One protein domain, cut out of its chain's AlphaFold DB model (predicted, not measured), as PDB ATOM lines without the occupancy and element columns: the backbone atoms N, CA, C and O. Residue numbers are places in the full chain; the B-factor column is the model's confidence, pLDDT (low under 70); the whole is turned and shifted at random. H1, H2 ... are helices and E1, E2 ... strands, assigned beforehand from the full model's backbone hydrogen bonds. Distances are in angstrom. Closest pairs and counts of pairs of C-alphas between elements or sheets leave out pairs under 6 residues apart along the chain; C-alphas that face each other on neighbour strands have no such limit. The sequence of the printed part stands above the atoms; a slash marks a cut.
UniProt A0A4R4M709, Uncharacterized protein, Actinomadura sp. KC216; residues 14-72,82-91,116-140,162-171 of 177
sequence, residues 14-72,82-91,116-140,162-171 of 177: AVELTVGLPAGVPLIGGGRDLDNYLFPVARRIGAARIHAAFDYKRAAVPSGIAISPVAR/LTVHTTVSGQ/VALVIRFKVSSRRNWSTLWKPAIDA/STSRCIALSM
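What this domain is: This is residues 14 to 72, 82 to 91, 116 to 140 and 162 to 171 of the 177 residues of an uncharacterized protein of Actinomadura sp. KC216 (UniProt A0A4R4M709). A twisted sheet of five strands makes a wall, with H1 lying slantwise over E1 and E2 on one face and the short H2 only grazing the sheet near E4 and E5. Past the far end of E1, the long link of residues 22 to 33 loops out before H1, and the separate piece of residues 82 to 91 lies beyond the edge strand E4. The printed part has 104 residues, with two named helices and five named strands in the order E1, H1, E2, E3, E4, H2, E5. The sheet is mixed, ordered E3, E1, E2, E5, E4, and the class is mixed, helices and strands. The whole is compact, with a radius of gyration of the C-alphas of 14.3 A, and only just elongated, spanning 44 by 29 by 21 A.

How they stand to each other: Start at E1, residues 14 to 21, and look beside it for E2, residues 50 to 59: they are parallel at 17 degrees, with N 17 and O 54 2.8 A apart. Between them in the chain comes H1, residues 34 to 45, which makes a strand-helix-strand unit, two parallel neighbour strands with a helix between, whose crossover is right-handed. H1 is on the sheet in two layers, a helix layer on one face, at a height over the sheet of 8.9 A; on the local plane it stands at 43 degrees to E1. Its closest C-alphas to E2 are those of Leu 34 and Asp 55, 6.6 A. On the other side of E1 you find E3, residues 64 to 69, antiparallel at 169 degrees, with N 16 and O 66 2.9 A apart. Beside E2 is E5, residues 162 to 170, antiparallel at 174 degrees, with N 53 and O 166 2.8 A apart. E4, residues 116 to 124, is parallel to E5 at 14 degrees, with N 120 and O 165 2.9 A apart. H2, residues 134 to 139, only grazes the sheet with residues 134 to 138, and is close to but not clearly touching H1: the closest C-alphas, of Asp 35 and Lys 135, are 6.8 A apart. Every O i to N i+4 pair is within hydrogen-bond range in H2, and 6 of 8 in H1.

Where its parts are: Find C-alpha 14 at (5.828, -20.787, -44.077); E1 runs 22.6 A from there. H1 covers 16.9 A, E2 26.4 A, E3 17.1 A, E4 24.9 A and H2 8.6 A. E5 runs 26.2 A to C-alpha 170 at (11.447, -8.221, -41.075).

The domain as a whole: The C-alphas farthest apart, of Ala 23 and Thr 87, are 44.9 A apart. Cuts leave gaps between C-alphas 72 and 82 of 21.8 A, 91 and 116 of 26.3 A, and 140 and 162 of 17.6 A. The link E1 to H1 is long. Look for pLDDT under 70 at residue 72 and residues 169 to 171.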
ATOM      1  N   ALA A  14       7.218 -21.057 -43.780       89.75
ATOM      2  CA  ALA A  14       5.828 -20.787 -44.077       89.75
ATOM      3  C   ALA A  14       4.980 -22.000 -43.686       89.75
ATOM      4  O   ALA A  14       5.387 -23.150 -43.870       89.75
ATOM      5  N   VAL A  15       3.796 -21.735 -43.143       91.50
ATOM      6  CA  VAL A  15       2.786 -22.754 -42.851       91.50
ATOM      7  C   VAL A  15       1.574 -22.479 -43.716       91.50
ATOM      8  O   VAL A  15       1.056 -21.368 -43.695       91.50
ATOM      9  N   GLU A  16       1.109 -23.489 -44.440       93.56
ATOM     10  CA  GLU A  16      -0.148 -23.442 -45.181       93.56
ATOM     11  C   GLU A  16      -1.125 -24.464 -44.597       93.56
ATOM     12  O   GLU A  16      -0.815 -25.653 -44.509       93.56
ATOM     13  N   LEU A  17      -2.303 -23.996 -44.184       95.06
ATOM     14  CA  LEU A  17      -3.362 -24.806 -43.597       95.06
ATOM     15  C   LEU A  17      -4.595 -24.825 -44.506       95.06
ATOM     16  O   LEU A  17      -5.288 -23.825 -44.677       95.06
ATOM     17  N   THR A  18      -4.923 -26.001 -45.032       96.25
ATOM     18  CA  THR A  18      -6.224 -26.254 -45.654       96.25
ATOM     19  C   THR A  18      -7.194 -26.766 -44.600       96.25
ATOM     20  O   THR A  18      -6.974 -27.833 -44.021       96.25
ATOM     21  N   VAL A  19      -8.298 -26.054 -44.391       96.19
ATOM     22  CA  VAL A  19      -9.430 -26.518 -43.582       96.19
ATOM     23  C   VAL A  19     -10.491 -27.093 -44.516       96.19
ATOM     24  O   VAL A  19     -11.238 -26.367 -45.174       96.19
ATOM     25  N   GLY A  20     -10.530 -28.418 -44.592       95.56
ATOM     26  CA  GLY A  20     -11.532 -29.166 -45.333       95.56
ATOM     27  C   GLY A  20     -12.839 -29.261 -44.551       95.56
ATOM     28  O   GLY A  20     -12.870 -29.830 -43.462       95.56
ATOM     29  N   LEU A  21     -13.924 -28.712 -45.098       94.69
ATOM     30  CA  LEU A  21     -15.262 -28.806 -44.515       94.69
ATOM     31  C   LEU A  21     -16.109 -29.846 -45.268       94.69
ATOM     32  O   LEU A  21     -16.024 -29.920 -46.499       94.69
ATOM     33  N   PRO A  22     -16.939 -30.648 -44.569       94.06
ATOM     34  CA  PRO A  22     -17.838 -31.600 -45.216       94.06
ATOM     35  C   PRO A  22     -18.760 -30.943 -46.249       94.06
ATOM     36  O   PRO A  22     -19.099 -29.764 -46.143       94.06
ATOM     37  N   ALA A  23     -19.213 -31.725 -47.232       92.38
ATOM     38  CA  ALA A  23     -20.213 -31.259 -48.187       92.38
ATOM     39  C   ALA A  23     -21.482 -30.775 -47.456       92.38
ATOM     40  O   ALA A  23     -21.937 -31.405 -46.503       92.38
ATOM     41  N   GLY A  24     -22.034 -29.639 -47.889       89.94
ATOM     42  CA  GLY A  24     -23.210 -29.017 -47.268       89.94
ATOM     43  C   GLY A  24     -22.913 -28.148 -46.041       89.94
ATOM     44  O   GLY A  24     -23.803 -27.429 -45.593       89.94
ATOM     45  N   VAL A  25     -21.680 -28.146 -45.523       92.94
ATOM     46  CA  VAL A  25     -21.263 -27.192 -44.487       92.94
ATOM     47  C   VAL A  25     -20.874 -25.864 -45.151       92.94
ATOM     48  O   VAL A  25     -19.990 -25.861 -46.013       92.94
ATOM     49  N   PRO A  26     -21.492 -24.729 -44.769       91.25
ATOM     50  CA  PRO A  26     -21.101 -23.422 -45.286       91.25
ATOM     51  C   PRO A  26     -19.635 -23.098 -44.971       91.25
ATOM     52  O   PRO A  26     -19.167 -23.336 -43.857       91.25
ATOM     53  N   LEU A  27     -18.919 -22.515 -45.939       90.81
ATOM     54  CA  LEU A  27     -17.545 -22.042 -45.724       90.81
ATOM     55  C   LEU A  27     -17.498 -20.798 -44.830       90.81
ATOM     56  O   LEU A  27     -16.520 -20.581 -44.123       90.81
ATOM     57  N   ILE A  28     -18.553 -19.988 -44.862       92.06
ATOM     58  CA  ILE A  28     -18.678 -18.780 -44.051       92.06
ATOM     59  C   ILE A  28     -19.760 -18.988 -42.990       92.06
ATOM     60  O   ILE A  28     -20.859 -19.447 -43.306       92.06
ATOM     61  N   GLY A  29     -19.446 -18.644 -41.742       87.00
ATOM     62  CA  GLY A  29     -20.371 -18.750 -40.614       87.00
ATOM     63  C   GLY A  29     -20.331 -20.080 -39.843       87.00
ATOM     64  O   GLY A  29     -19.819 -21.111 -40.293       87.00
ATOM     65  N   GLY A  30     -20.969 -20.061 -38.669       86.12
ATOM     66  CA  GLY A  30     -21.119 -21.213 -37.777       86.12
ATOM     67  C   GLY A  30     -19.936 -21.478 -36.835       86.12
ATOM     68  O   GLY A  30     -19.782 -22.617 -36.396       86.12
ATOM     69  N   GLY A  31     -19.137 -20.457 -36.531       87.25
ATOM     70  CA  GLY A  31     -18.022 -20.447 -35.582       87.25
ATOM     71  C   GLY A  31     -16.776 -21.186 -36.067       87.25
ATOM     72  O   GLY A  31     -16.125 -21.863 -35.273       87.25
ATOM     73  N   ARG A  32     -16.481 -21.153 -37.371       90.75
ATOM     74  CA  ARG A  32     -15.390 -21.914 -38.005       90.75
ATOM     75  C   ARG A  32     -14.260 -20.988 -38.434       90.75
ATOM     76  O   ARG A  32     -13.769 -21.105 -39.555       90.75
ATOM     77  N   ASP A  33     -13.864 -20.066 -37.577       91.00
ATOM     78  CA  ASP A  33     -12.862 -19.047 -37.890       91.00
ATOM     79  C   ASP A  33     -11.501 -19.694 -38.198       91.00
ATOM     80  O   ASP A  33     -11.096 -20.673 -37.563       91.00
ATOM     81  N   LEU A  34     -10.798 -19.187 -39.214       92.06
ATOM     82  CA  LEU A  34      -9.537 -19.784 -39.672       92.06
ATOM     83  C   LEU A  34      -8.435 -19.726 -38.605       92.06
ATOM     84  O   LEU A  34      -7.687 -20.691 -38.421       92.06
ATOM     85  N   ASP A  35      -8.389 -18.641 -37.836       87.62
ATOM     86  CA  ASP A  35      -7.404 -18.437 -36.779       87.62
ATOM     87  C   ASP A  35      -7.549 -19.461 -35.636       87.62
ATOM     88  O   ASP A  35      -6.541 -19.875 -35.055       87.62
ATOM     89  N   ASN A  36      -8.767 -19.947 -35.365       90.69
ATOM     90  CA  ASN A  36      -9.027 -21.006 -34.387       90.69
ATOM     91  C   ASN A  36      -8.402 -22.350 -34.802       90.69
ATOM     92  O   ASN A  36      -7.982 -23.122 -33.936       90.69
ATOM     93  N   TYR A  37      -8.280 -22.624 -36.105       91.38
ATOM     94  CA  TYR A  37      -7.579 -23.812 -36.608       91.38
ATOM     95  C   TYR A  37      -6.062 -23.603 -36.680       91.38
ATOM     96  O   TYR A  37      -5.290 -24.510 -36.355       91.38
ATOM     97  N   LEU A  38      -5.618 -22.409 -37.073       88.75
ATOM     98  CA  LEU A  38      -4.202 -22.100 -37.258       88.75
ATOM     99  C   LEU A  38      -3.447 -21.931 -35.926       88.75
ATOM    100  O   LEU A  38      -2.278 -22.309 -35.814       88.75
ATOM    101  N   PHE A  39      -4.099 -21.409 -34.885       87.06
ATOM    102  CA  PHE A  39      -3.493 -21.181 -33.569       87.06
ATOM    103  C   PHE A  39      -2.843 -22.419 -32.929       87.06
ATOM    104  O   PHE A  39      -1.654 -22.348 -32.584       87.06
ATOM    105  N   PRO A  40      -3.533 -23.565 -32.767       88.94
ATOM    106  CA  PRO A  40      -2.905 -24.758 -32.200       88.94
ATOM    107  C   PRO A  40      -1.749 -25.282 -33.069       88.94
ATOM    108  O   PRO A  40      -0.737 -25.734 -32.525       88.94
ATOM    109  N   VAL A  41      -1.850 -25.160 -34.397       89.62
ATOM    110  CA  VAL A  41      -0.789 -25.548 -35.341       89.62
ATOM    111  C   VAL A  41       0.466 -24.703 -35.126       89.62
ATOM    112  O   VAL A  41       1.558 -25.243 -34.925       89.62
ATOM    113  N   ALA A  42       0.322 -23.378 -35.087       86.94
ATOM    114  CA  ALA A  42       1.455 -22.482 -34.899       86.94
ATOM    115  C   ALA A  42       2.122 -22.633 -33.531       86.94
ATOM    116  O   ALA A  42       3.352 -22.593 -33.427       86.94
ATOM    117  N   ARG A  43       1.332 -22.884 -32.478       86.06
ATOM    118  CA  ARG A  43       1.880 -23.221 -31.157       86.06
ATOM    119  C   ARG A  43       2.721 -24.493 -31.190       86.06
ATOM    120  O   ARG A  43       3.737 -24.543 -30.503       86.06
ATOM    121  N   ARG A  44       2.324 -25.503 -31.972       89.44
ATOM    122  CA  ARG A  44       3.037 -26.785 -32.056       89.44
ATOM    123  C   ARG A  44       4.336 -26.697 -32.858       89.44
ATOM    124  O   ARG A  44       5.316 -27.313 -32.457       89.44
ATOM    125  N   ILE A  45       4.342 -25.938 -33.954       86.62
ATOM    126  CA  ILE A  45       5.532 -25.715 -34.800       86.62
ATOM    127  C   ILE A  45       6.577 -24.850 -34.083       86.62
ATOM    128  O   ILE A  45       7.781 -25.028 -34.280       86.62
ATOM    129  N   GLY A  46       6.115 -23.939 -33.228       85.56
ATOM    130  CA  GLY A  46       6.950 -22.944 -32.576       85.56
ATOM    131  C   GLY A  46       6.858 -21.628 -33.329       85.56
ATOM    132  O   GLY A  46       7.537 -21.408 -34.327       85.56
ATOM    133  N   ALA A  47       6.027 -20.735 -32.805       77.19
ATOM    134  CA  ALA A  47       5.722 -19.427 -33.367       77.19
ATOM    135  C   ALA A  47       6.932 -18.614 -33.862       77.19
ATOM    136  O   ALA A  47       6.846 -17.963 -34.897       77.19
ATOM    137  N   ALA A  48       8.065 -18.680 -33.156       79.62
ATOM    138  CA  ALA A  48       9.284 -17.959 -33.522       79.62
ATOM    139  C   ALA A  48       9.884 -18.396 -34.874       79.62
ATOM    140  O   ALA A  48      10.643 -17.642 -35.475       79.62
ATOM    141  N   ARG A  49       9.549 -19.600 -35.352       82.75
ATOM    142  CA  ARG A  49      10.026 -20.149 -36.628       82.75
ATOM    143  C   ARG A  49       9.134 -19.743 -37.797       82.75
ATOM    144  O   ARG A  49       9.601 -19.657 -38.930       82.75
ATOM    145  N   ILE A  50       7.857 -19.470 -37.538       86.31
ATOM    146  CA  ILE A  50       6.876 -19.168 -38.581       86.31
ATOM    147  C   ILE A  50       7.069 -17.720 -39.015       86.31
ATOM    148  O   ILE A  50       7.008 -16.819 -38.187       86.31
ATOM    149  N   HIS A  51       7.304 -17.492 -40.299       86.88
ATOM    150  CA  HIS A  51       7.442 -16.152 -40.882       86.88
ATOM    151  C   HIS A  51       6.261 -15.783 -41.773       86.88
ATOM    152  O   HIS A  51       5.967 -14.605 -41.957       86.88
ATOM    153  N   ALA A  52       5.548 -16.786 -42.273       87.81
ATOM    154  CA  ALA A  52       4.291 -16.600 -42.964       87.81
ATOM    155  C   ALA A  52       3.327 -17.720 -42.579       87.81
ATOM    156  O   ALA A  52       3.724 -18.877 -42.429       87.81
ATOM    157  N   ALA A  53       2.062 -17.369 -42.414       90.31
ATOM    158  CA  ALA A  53       0.986 -18.317 -42.245       90.31
ATOM    159  C   ALA A  53      -0.097 -18.028 -43.279       90.31
ATOM    160  O   ALA A  53      -0.504 -16.881 -43.475       90.31
ATOM    161  N   PHE A  54      -0.529 -19.084 -43.942       91.94
ATOM    162  CA  PHE A  54      -1.569 -19.085 -44.947       91.94
ATOM    163  C   PHE A  54      -2.622 -20.075 -44.491       91.94
ATOM    164  O   PHE A  54      -2.289 -21.181 -44.063       91.94
ATOM    165  N   ASP A  55      -3.884 -19.708 -44.598       93.19
ATOM    166  CA  ASP A  55      -4.964 -20.640 -44.343       93.19
ATOM    167  C   ASP A  55      -6.148 -20.384 -45.270       93.19
ATOM    168  O   ASP A  55      -6.346 -19.288 -45.798       93.19
ATOM    169  N   TYR A  56      -6.909 -21.435 -45.550       95.06
ATOM    170  CA  TYR A  56      -8.113 -21.331 -46.360       95.06
ATOM    171  C   TYR A  56      -9.081 -22.473 -46.090       95.06
ATOM    172  O   TYR A  56      -8.693 -23.598 -45.767       95.06
ATOM    173  N   LYS A  57     -10.370 -22.182 -46.273       94.81
ATOM    174  CA  LYS A  57     -11.453 -23.161 -46.172       94.81
ATOM    175  C   LYS A  57     -11.770 -23.720 -47.554       94.81
ATOM    176  O   LYS A  57     -11.872 -22.969 -48.524       94.81
ATOM    177  N   ARG A  58     -11.982 -25.030 -47.652       94.19
ATOM    178  CA  ARG A  58     -12.434 -25.691 -48.886       94.19
ATOM    179  C   ARG A  58     -13.520 -26.711 -48.580       94.19
ATOM    180  O   ARG A  58     -13.451 -27.416 -47.580       94.19
ATOM    181  N   ALA A  59     -14.519 -26.791 -49.452       93.69
ATOM    182  CA  ALA A  59     -15.602 -27.758 -49.323       93.69
ATOM    183  C   ALA A  59     -15.188 -29.109 -49.911       93.69
ATOM    184  O   ALA A  59     -14.541 -29.153 -50.955       93.69
ATOM    185  N   ALA A  60     -15.610 -30.195 -49.264       92.06
ATOM    186  CA  ALA A  60     -15.468 -31.569 -49.743       92.06
ATOM    187  C   ALA A  60     -14.021 -31.990 -50.078       92.06
ATOM    188  O   ALA A  60     -13.793 -32.802 -50.972       92.06
ATOM    189  N   VAL A  61     -13.043 -31.468 -49.334       91.12
ATOM    190  CA  VAL A  61     -11.640 -31.901 -49.395       91.12
ATOM    191  C   VAL A  61     -11.148 -32.296 -48.000       91.12
ATOM    192  O   VAL A  61     -11.701 -31.810 -47.013       91.12
ATOM    193  N   PRO A  62     -10.115 -33.145 -47.879       95.06
ATOM    194  CA  PRO A  62      -9.437 -33.359 -46.607       95.06
ATOM    195  C   PRO A  62      -8.737 -32.087 -46.116       95.06
ATOM    196  O   PRO A  62      -8.161 -31.339 -46.908       95.06
ATOM    197  N   SER A  63      -8.739 -31.872 -44.800       96.19
ATOM    198  CA  SER A  63      -7.845 -30.891 -44.182       96.19
ATOM    199  C   SER A  63      -6.390 -31.329 -44.334       96.19
ATOM    200  O   SER A  63      -6.083 -32.521 -44.287       96.19
ATOM    201  N   GLY A  64      -5.486 -30.367 -44.479       95.69
ATOM    202  CA  GLY A  64      -4.072 -30.631 -44.708       95.69
ATOM    203  C   GLY A  64      -3.192 -29.496 -44.213       95.69
ATOM    204  O   GLY A  64      -3.634 -28.354 -44.118       95.69
ATOM    205  N   ILE A  65      -1.944 -29.826 -43.901       95.25
ATOM    206  CA  ILE A  65      -0.911 -28.862 -43.537       95.25
ATOM    207  C   ILE A  65       0.302 -29.066 -44.437       95.25
ATOM    208  O   ILE A  65       0.770 -30.193 -44.606       95.25
ATOM    209  N   ALA A  66       0.819 -27.974 -44.987       93.12
ATOM    210  CA  ALA A  66       2.107 -27.937 -45.656       93.12
ATOM    211  C   ALA A  66       3.046 -26.988 -44.905       93.12
ATOM    212  O   ALA A  66       2.632 -25.954 -44.378       93.12
ATOM    213  N   ILE A  67       4.318 -27.370 -44.838       91.75
ATOM    214  CA  ILE A  67       5.389 -26.564 -44.256       91.75
ATOM    215  C   ILE A  67       6.465 -26.443 -45.321       91.75
ATOM    216  O   ILE A  67       6.919 -27.456 -45.857       91.75
ATOM    217  N   SER A  68       6.866 -25.217 -45.622       88.88
ATOM    218  CA  SER A  68       7.931 -24.933 -46.579       88.88
ATOM    219  C   SER A  68       8.930 -23.942 -45.987       88.88
ATOM    220  O   SER A  68       8.547 -23.091 -45.178       88.88
ATOM    221  N   PRO A  69      10.214 -24.018 -46.372       88.50
ATOM    222  CA  PRO A  69      11.147 -22.929 -46.125       88.50
ATOM    223  C   PRO A  69      10.620 -21.633 -46.738       88.50
ATOM    224  O   PRO A  69      10.061 -21.642 -47.838       88.50
ATOM    225  N   VAL A  70      10.814 -20.510 -46.050       83.12
ATOM    226  CA  VAL A  70      10.450 -19.195 -46.580       83.12
ATOM    227  C   VAL A  70      11.582 -18.205 -46.361       83.12
ATOM    228  O   VAL A  70      12.109 -18.044 -45.256       83.12
ATOM    229  N   ALA A  71      11.960 -17.511 -47.433       71.25
ATOM    230  CA  ALA A  71      12.814 -16.345 -47.307       71.25
ATOM    231  C   ALA A  71      12.068 -15.263 -46.517       71.25
ATOM    232  O   ALA A  71      10.845 -15.142 -46.594       71.25
ATOM    233  N   ARG A  72      12.798 -14.446 -45.756       66.06
ATOM    234  CA  ARG A  72      12.200 -13.253 -45.149       66.06
ATOM    235  C   ARG A  72      11.714 -12.345 -46.275       66.06
ATOM    236  O   ARG A  72      12.527 -11.844 -47.043       66.06
ATOM    237  N   LEU A  82      -4.887  -0.272 -45.765       90.44
ATOM    238  CA  LEU A  82      -4.820   0.376 -44.464       90.44
ATOM    239  C   LEU A  82      -3.456   0.087 -43.838       90.44
ATOM    240  O   LEU A  82      -3.022  -1.066 -43.801       90.44
ATOM    241  N   THR A  83      -2.818   1.120 -43.294       91.81
ATOM    242  CA  THR A  83      -1.631   0.984 -42.444       91.81
ATOM    243  C   THR A  83      -1.961   1.495 -41.051       91.81
ATOM    244  O   THR A  83      -2.484   2.596 -40.903       91.81
ATOM    245  N   VAL A  84      -1.637   0.705 -40.026       92.19
ATOM    246  CA  VAL A  84      -1.852   1.073 -38.623       92.19
ATOM    247  C   VAL A  84      -0.513   1.117 -37.900       92.19
ATOM    248  O   VAL A  84       0.239   0.142 -37.905       92.19
ATOM    249  N   HIS A  85      -0.236   2.238 -37.235       91.19
ATOM    250  CA  HIS A  85       0.921   2.401 -36.360       91.19
ATOM    251  C   HIS A  85       0.466   2.408 -34.904       91.19
ATOM    252  O   HIS A  85      -0.097   3.389 -34.423       91.19
ATOM    253  N   THR A  86       0.713   1.312 -34.191       90.56
ATOM    254  CA  THR A  86       0.351   1.214 -32.773       90.56
ATOM    255  C   THR A  86       1.463   1.761 -31.884       90.56
ATOM    256  O   THR A  86       2.629   1.417 -32.082       90.56
ATOM    257  N   THR A  87       1.116   2.540 -30.861       87.25
ATOM    258  CA  THR A  87       2.078   3.133 -29.910       87.25
ATOM    259  C   THR A  87       2.174   2.375 -28.586       87.25
ATOM    260  O   THR A  87       3.042   2.656 -27.761       87.25
ATOM    261  N   VAL A  88       1.297   1.394 -28.376       83.50
ATOM    262  CA  VAL A  88       1.203   0.614 -27.136       83.50
ATOM    263  C   VAL A  88       1.687  -0.825 -27.322       83.50
ATOM    264  O   VAL A  88       1.843  -1.325 -28.435       83.50
ATOM    265  N   SER A  89       1.925  -1.522 -26.208       81.38
ATOM    266  CA  SER A  89       2.293  -2.941 -26.224       81.38
ATOM    267  C   SER A  89       1.198  -3.798 -26.858       81.38
ATOM    268  O   SER A  89       0.040  -3.703 -26.454       81.38
ATOM    269  N   GLY A  90       1.591  -4.729 -27.735       76.81
ATOM    270  CA  GLY A  90       0.708  -5.724 -28.359       76.81
ATOM    271  C   GLY A  90      -0.022  -6.666 -27.394       76.81
ATOM    272  O   GLY A  90      -0.887  -7.420 -27.813       76.81
ATOM    273  N   GLN A  91       0.325  -6.635 -26.105       75.38
ATOM    274  CA  GLN A  91      -0.368  -7.381 -25.048       75.38
ATOM    275  C   GLN A  91      -1.439  -6.546 -24.324       75.38
ATOM    276  O   GLN A  91      -2.130  -7.057 -23.449       75.38
ATOM    277  N   VAL A 116     -14.469 -13.223 -47.452       94.56
ATOM    278  CA  VAL A 116     -13.371 -12.255 -47.421       94.56
ATOM    279  C   VAL A 116     -12.046 -12.993 -47.587       94.56
ATOM    280  O   VAL A 116     -11.836 -14.060 -46.998       94.56
ATOM    281  N   ALA A 117     -11.161 -12.414 -48.397       93.25
ATOM    282  CA  ALA A 117      -9.745 -12.749 -48.423       93.25
ATOM    283  C   ALA A 117      -8.993 -11.694 -47.605       93.25
ATOM    284  O   ALA A 117      -9.105 -10.498 -47.881       93.25
ATOM    285  N   LEU A 118      -8.257 -12.131 -46.587       93.25
ATOM    286  CA  LEU A 118      -7.561 -11.252 -45.655       93.25
ATOM    287  C   LEU A 118      -6.049 -11.364 -45.842       93.25
ATOM    288  O   LEU A 118      -5.491 -12.456 -45.805       93.25
ATOM    289  N   VAL A 119      -5.368 -10.228 -45.973       91.94
ATOM    290  CA  VAL A 119      -3.904 -10.162 -45.903       91.94
ATOM    291  C   VAL A 119      -3.526  -9.210 -44.779       91.94
ATOM    292  O   VAL A 119      -3.853  -8.028 -44.844       91.94
ATOM    293  N   ILE A 120      -2.823  -9.712 -43.764       90.94
ATOM    294  CA  ILE A 120      -2.256  -8.894 -42.686       90.94
ATOM    295  C   ILE A 120      -0.739  -9.018 -42.721       90.94
ATOM    296  O   ILE A 120      -0.175 -10.110 -42.798       90.94
ATOM    297  N   ARG A 121      -0.068  -7.871 -42.644       89.50
ATOM    298  CA  ARG A 121       1.389  -7.775 -42.635       89.50
ATOM    299  C   ARG A 121       1.825  -7.130 -41.328       89.50
ATOM    300  O   ARG A 121       1.407  -6.021 -41.012       89.50
ATOM    301  N   PHE A 122       2.677  -7.816 -40.577       88.50
ATOM    302  CA  PHE A 122       3.211  -7.326 -39.312       88.50
ATOM    303  C   PHE A 122       4.633  -6.820 -39.512       88.50
ATOM    304  O   PHE A 122       5.551  -7.610 -39.722       88.50
ATOM    305  N   LYS A 123       4.828  -5.505 -39.392       87.50
ATOM    306  CA  LYS A 123       6.160  -4.904 -39.260       87.50
ATOM    307  C   LYS A 123       6.522  -4.847 -37.782       87.50
ATOM    308  O   LYS A 123       6.044  -3.984 -37.051       87.50
ATOM    309  N   VAL A 124       7.346  -5.788 -37.326       81.56
ATOM    310  CA  VAL A 124       7.780  -5.866 -35.924       81.56
ATOM    311  C   VAL A 124       9.291  -6.042 -35.822       81.56
ATOM    312  O   VAL A 124       9.950  -6.525 -36.740       81.56
ATOM    313  N   SER A 125       9.871  -5.645 -34.687       78.12
ATOM    314  CA  SER A 125      11.285  -5.920 -34.413       78.12
ATOM    315  C   SER A 125      11.531  -7.427 -34.298       78.12
ATOM    316  O   SER A 125      10.678  -8.134 -33.760       78.12
ATOM    317  N   SER A 126      12.740  -7.890 -34.620       70.94
ATOM    318  CA  SER A 126      13.153  -9.299 -34.476       70.94
ATOM    319  C   SER A 126      13.027  -9.879 -33.059       70.94
ATOM    320  O   SER A 126      13.053 -11.092 -32.887       70.94
ATOM    321  N   ARG A 127      12.879  -9.033 -32.031       71.69
ATOM    322  CA  ARG A 127      12.672  -9.444 -30.632       71.69
ATOM    323  C   ARG A 127      11.206  -9.710 -30.271       71.69
ATOM    324  O   ARG A 127      10.923 -10.097 -29.139       71.69
ATOM    325  N   ARG A 128      10.262  -9.439 -31.174       74.12
ATOM    326  CA  ARG A 128       8.824  -9.604 -30.933       74.12
ATOM    327  C   ARG A 128       8.311 -10.797 -31.724       74.12
ATOM    328  O   ARG A 128       8.575 -10.921 -32.913       74.12
ATOM    329  N   ASN A 129       7.537 -11.642 -31.055       77.25
ATOM    330  CA  ASN A 129       6.830 -12.727 -31.709       77.25
ATOM    331  C   ASN A 129       5.554 -12.177 -32.363       77.25
ATOM    332  O   ASN A 129       4.589 -11.856 -31.674       77.25
ATOM    333  N   TRP A 130       5.556 -12.041 -33.687       82.50
ATOM    334  CA  TRP A 130       4.392 -11.546 -34.424       82.50
ATOM    335  C   TRP A 130       3.193 -12.501 -34.330       82.50
ATOM    336  O   TRP A 130       2.055 -12.049 -34.413       82.50
ATOM    337  N   SER A 131       3.411 -13.803 -34.106       77.38
ATOM    338  CA  SER A 131       2.323 -14.786 -34.098       77.38
ATOM    339  C   SER A 131       1.343 -14.556 -32.941       77.38
ATOM    340  O   SER A 131       0.205 -15.008 -32.993       77.38
ATOM    341  N   THR A 132       1.773 -13.877 -31.872       81.12
ATOM    342  CA  THR A 132       0.889 -13.507 -30.757       81.12
ATOM    343  C   THR A 132       0.033 -12.281 -31.070       81.12
ATOM    344  O   THR A 132      -0.809 -11.913 -30.261       81.12
ATOM    345  N   LEU A 133       0.274 -11.619 -32.207       86.88
ATOM    346  CA  LEU A 133      -0.406 -10.392 -32.619       86.88
ATOM    347  C   LEU A 133      -1.545 -10.649 -33.604       86.88
ATOM    348  O   LEU A 133      -2.457  -9.832 -33.669       86.88
ATOM    349  N   TRP A 134      -1.529 -11.757 -34.357       87.00
ATOM    350  CA  TRP A 134      -2.537 -11.973 -35.400       87.00
ATOM    351  C   TRP A 134      -3.956 -12.009 -34.843       87.00
ATOM    352  O   TRP A 134      -4.843 -11.402 -35.425       87.00
ATOM    353  N   LYS A 135      -4.171 -12.679 -33.704       86.88
ATOM    354  CA  LYS A 135      -5.520 -12.923 -33.187       86.88
ATOM    355  C   LYS A 135      -6.121 -11.624 -32.672       86.88
ATOM    356  O   LYS A 135      -7.152 -11.226 -33.196       86.88
ATOM    357  N   PRO A 136      -5.443 -10.878 -31.778       89.62
ATOM    358  CA  PRO A 136      -5.954  -9.574 -31.380       89.62
ATOM    359  C   PRO A 136      -6.043  -8.571 -32.544       89.62
ATOM    360  O   PRO A 136      -6.841  -7.643 -32.454       89.62
ATOM    361  N   ALA A 137      -5.259  -8.727 -33.622       92.50
ATOM    362  CA  ALA A 137      -5.416  -7.905 -34.822       92.50
ATOM    363  C   ALA A 137      -6.699  -8.251 -35.583       92.50
ATOM    364  O   ALA A 137      -7.425  -7.336 -35.951       92.50
ATOM    365  N   ILE A 138      -6.987  -9.541 -35.789       92.62
ATOM    366  CA  ILE A 138      -8.224 -10.018 -36.423       92.62
ATOM    367  C   ILE A 138      -9.431  -9.602 -35.582       92.62
ATOM    368  O   ILE A 138     -10.342  -8.992 -36.130       92.62
ATOM    369  N   ASP A 139      -9.383  -9.807 -34.261       92.62
ATOM    370  CA  ASP A 139     -10.432  -9.391 -33.320       92.62
ATOM    371  C   ASP A 139     -10.743  -7.886 -33.430       92.62
ATOM    372  O   ASP A 139     -11.859  -7.461 -33.155       92.62
ATOM    373  N   ALA A 140      -9.777  -7.052 -33.822       94.19
ATOM    374  CA  ALA A 140      -9.967  -5.611 -33.979       94.19
ATOM    375  C   ALA A 140     -10.628  -5.200 -35.308       94.19
ATOM    376  O   ALA A 140     -10.996  -4.038 -35.467       94.19
ATOM    377  N   SER A 162     -12.408 -16.604 -45.651       92.44
ATOM    378  CA  SER A 162     -12.329 -17.873 -46.384       92.44
ATOM    379  C   SER A 162     -10.903 -18.198 -46.823       92.44
ATOM    380  O   SER A 162     -10.583 -19.353 -47.101       92.44
ATOM    381  N   THR A 163     -10.046 -17.181 -46.872       89.56
ATOM    382  CA  THR A 163      -8.606 -17.280 -47.108       89.56
ATOM    383  C   THR A 163      -7.923 -16.189 -46.297       89.56
ATOM    384  O   THR A 163      -8.345 -15.031 -46.368       89.56
ATOM    385  N   SER A 164      -6.873 -16.524 -45.556       81.44
ATOM    386  CA  SER A 164      -6.030 -15.539 -44.893       81.44
ATOM    387  C   SER A 164      -4.547 -15.749 -45.194       81.44
ATOM    388  O   SER A 164      -4.072 -16.859 -45.441       81.44
ATOM    389  N   ARG A 165      -3.808 -14.639 -45.198       84.38
ATOM    390  CA  ARG A 165      -2.351 -14.591 -45.287       84.38
ATOM    391  C   ARG A 165      -1.833 -13.632 -44.224       84.38
ATOM    392  O   ARG A 165      -1.974 -12.416 -44.357       84.38
ATOM    393  N   CYS A 166      -1.208 -14.171 -43.186       78.81
ATOM    394  CA  CYS A 166      -0.522 -13.396 -42.162       78.81
ATOM    395  C   CYS A 166       0.991 -13.504 -42.360       78.81
ATOM    396  O   CYS A 166       1.550 -14.598 -42.332       78.81
ATOM    397  N   ILE A 167       1.662 -12.372 -42.558       77.31
ATOM    398  CA  ILE A 167       3.086 -12.327 -42.914       77.31
ATOM    399  C   ILE A 167       3.835 -11.477 -41.900       77.31
ATOM    400  O   ILE A 167       3.438 -10.345 -41.612       77.31
ATOM    401  N   ALA A 168       4.951 -11.993 -41.399       77.06
ATOM    402  CA  ALA A 168       5.917 -11.213 -40.650       77.06
ATOM    403  C   ALA A 168       6.915 -10.568 -41.603       77.06
ATOM    404  O   ALA A 168       7.714 -11.247 -42.248       77.06
ATOM    405  N   LEU A 169       6.903  -9.242 -41.650       62.53
ATOM    406  CA  LEU A 169       7.891  -8.476 -42.387       62.53
ATOM    407  C   LEU A 169       9.042  -8.149 -41.443       62.53
ATOM    408  O   LEU A 169       8.859  -7.557 -40.374       62.53
ATOM    409  N   SER A 170      10.247  -8.557 -41.832       58.12
ATOM    410  CA  SER A 170      11.447  -8.221 -41.075       58.12
ATOM    411  C   SER A 170      11.772  -6.748 -41.287       58.12
ATOM    412  O   SER A 170      12.060  -6.341 -42.408       58.12
ATOM    413  N   MET A 171      11.768  -5.944 -40.220       49.81
ATOM    414  CA  MET A 171      12.327  -4.596 -40.311       49.81
ATOM    415  C   MET A 171      13.838  -4.696 -40.546       49.81
ATOM    416  O   MET A 171      14.602  -5.013 -39.630       49.81
TER     417      MET A 171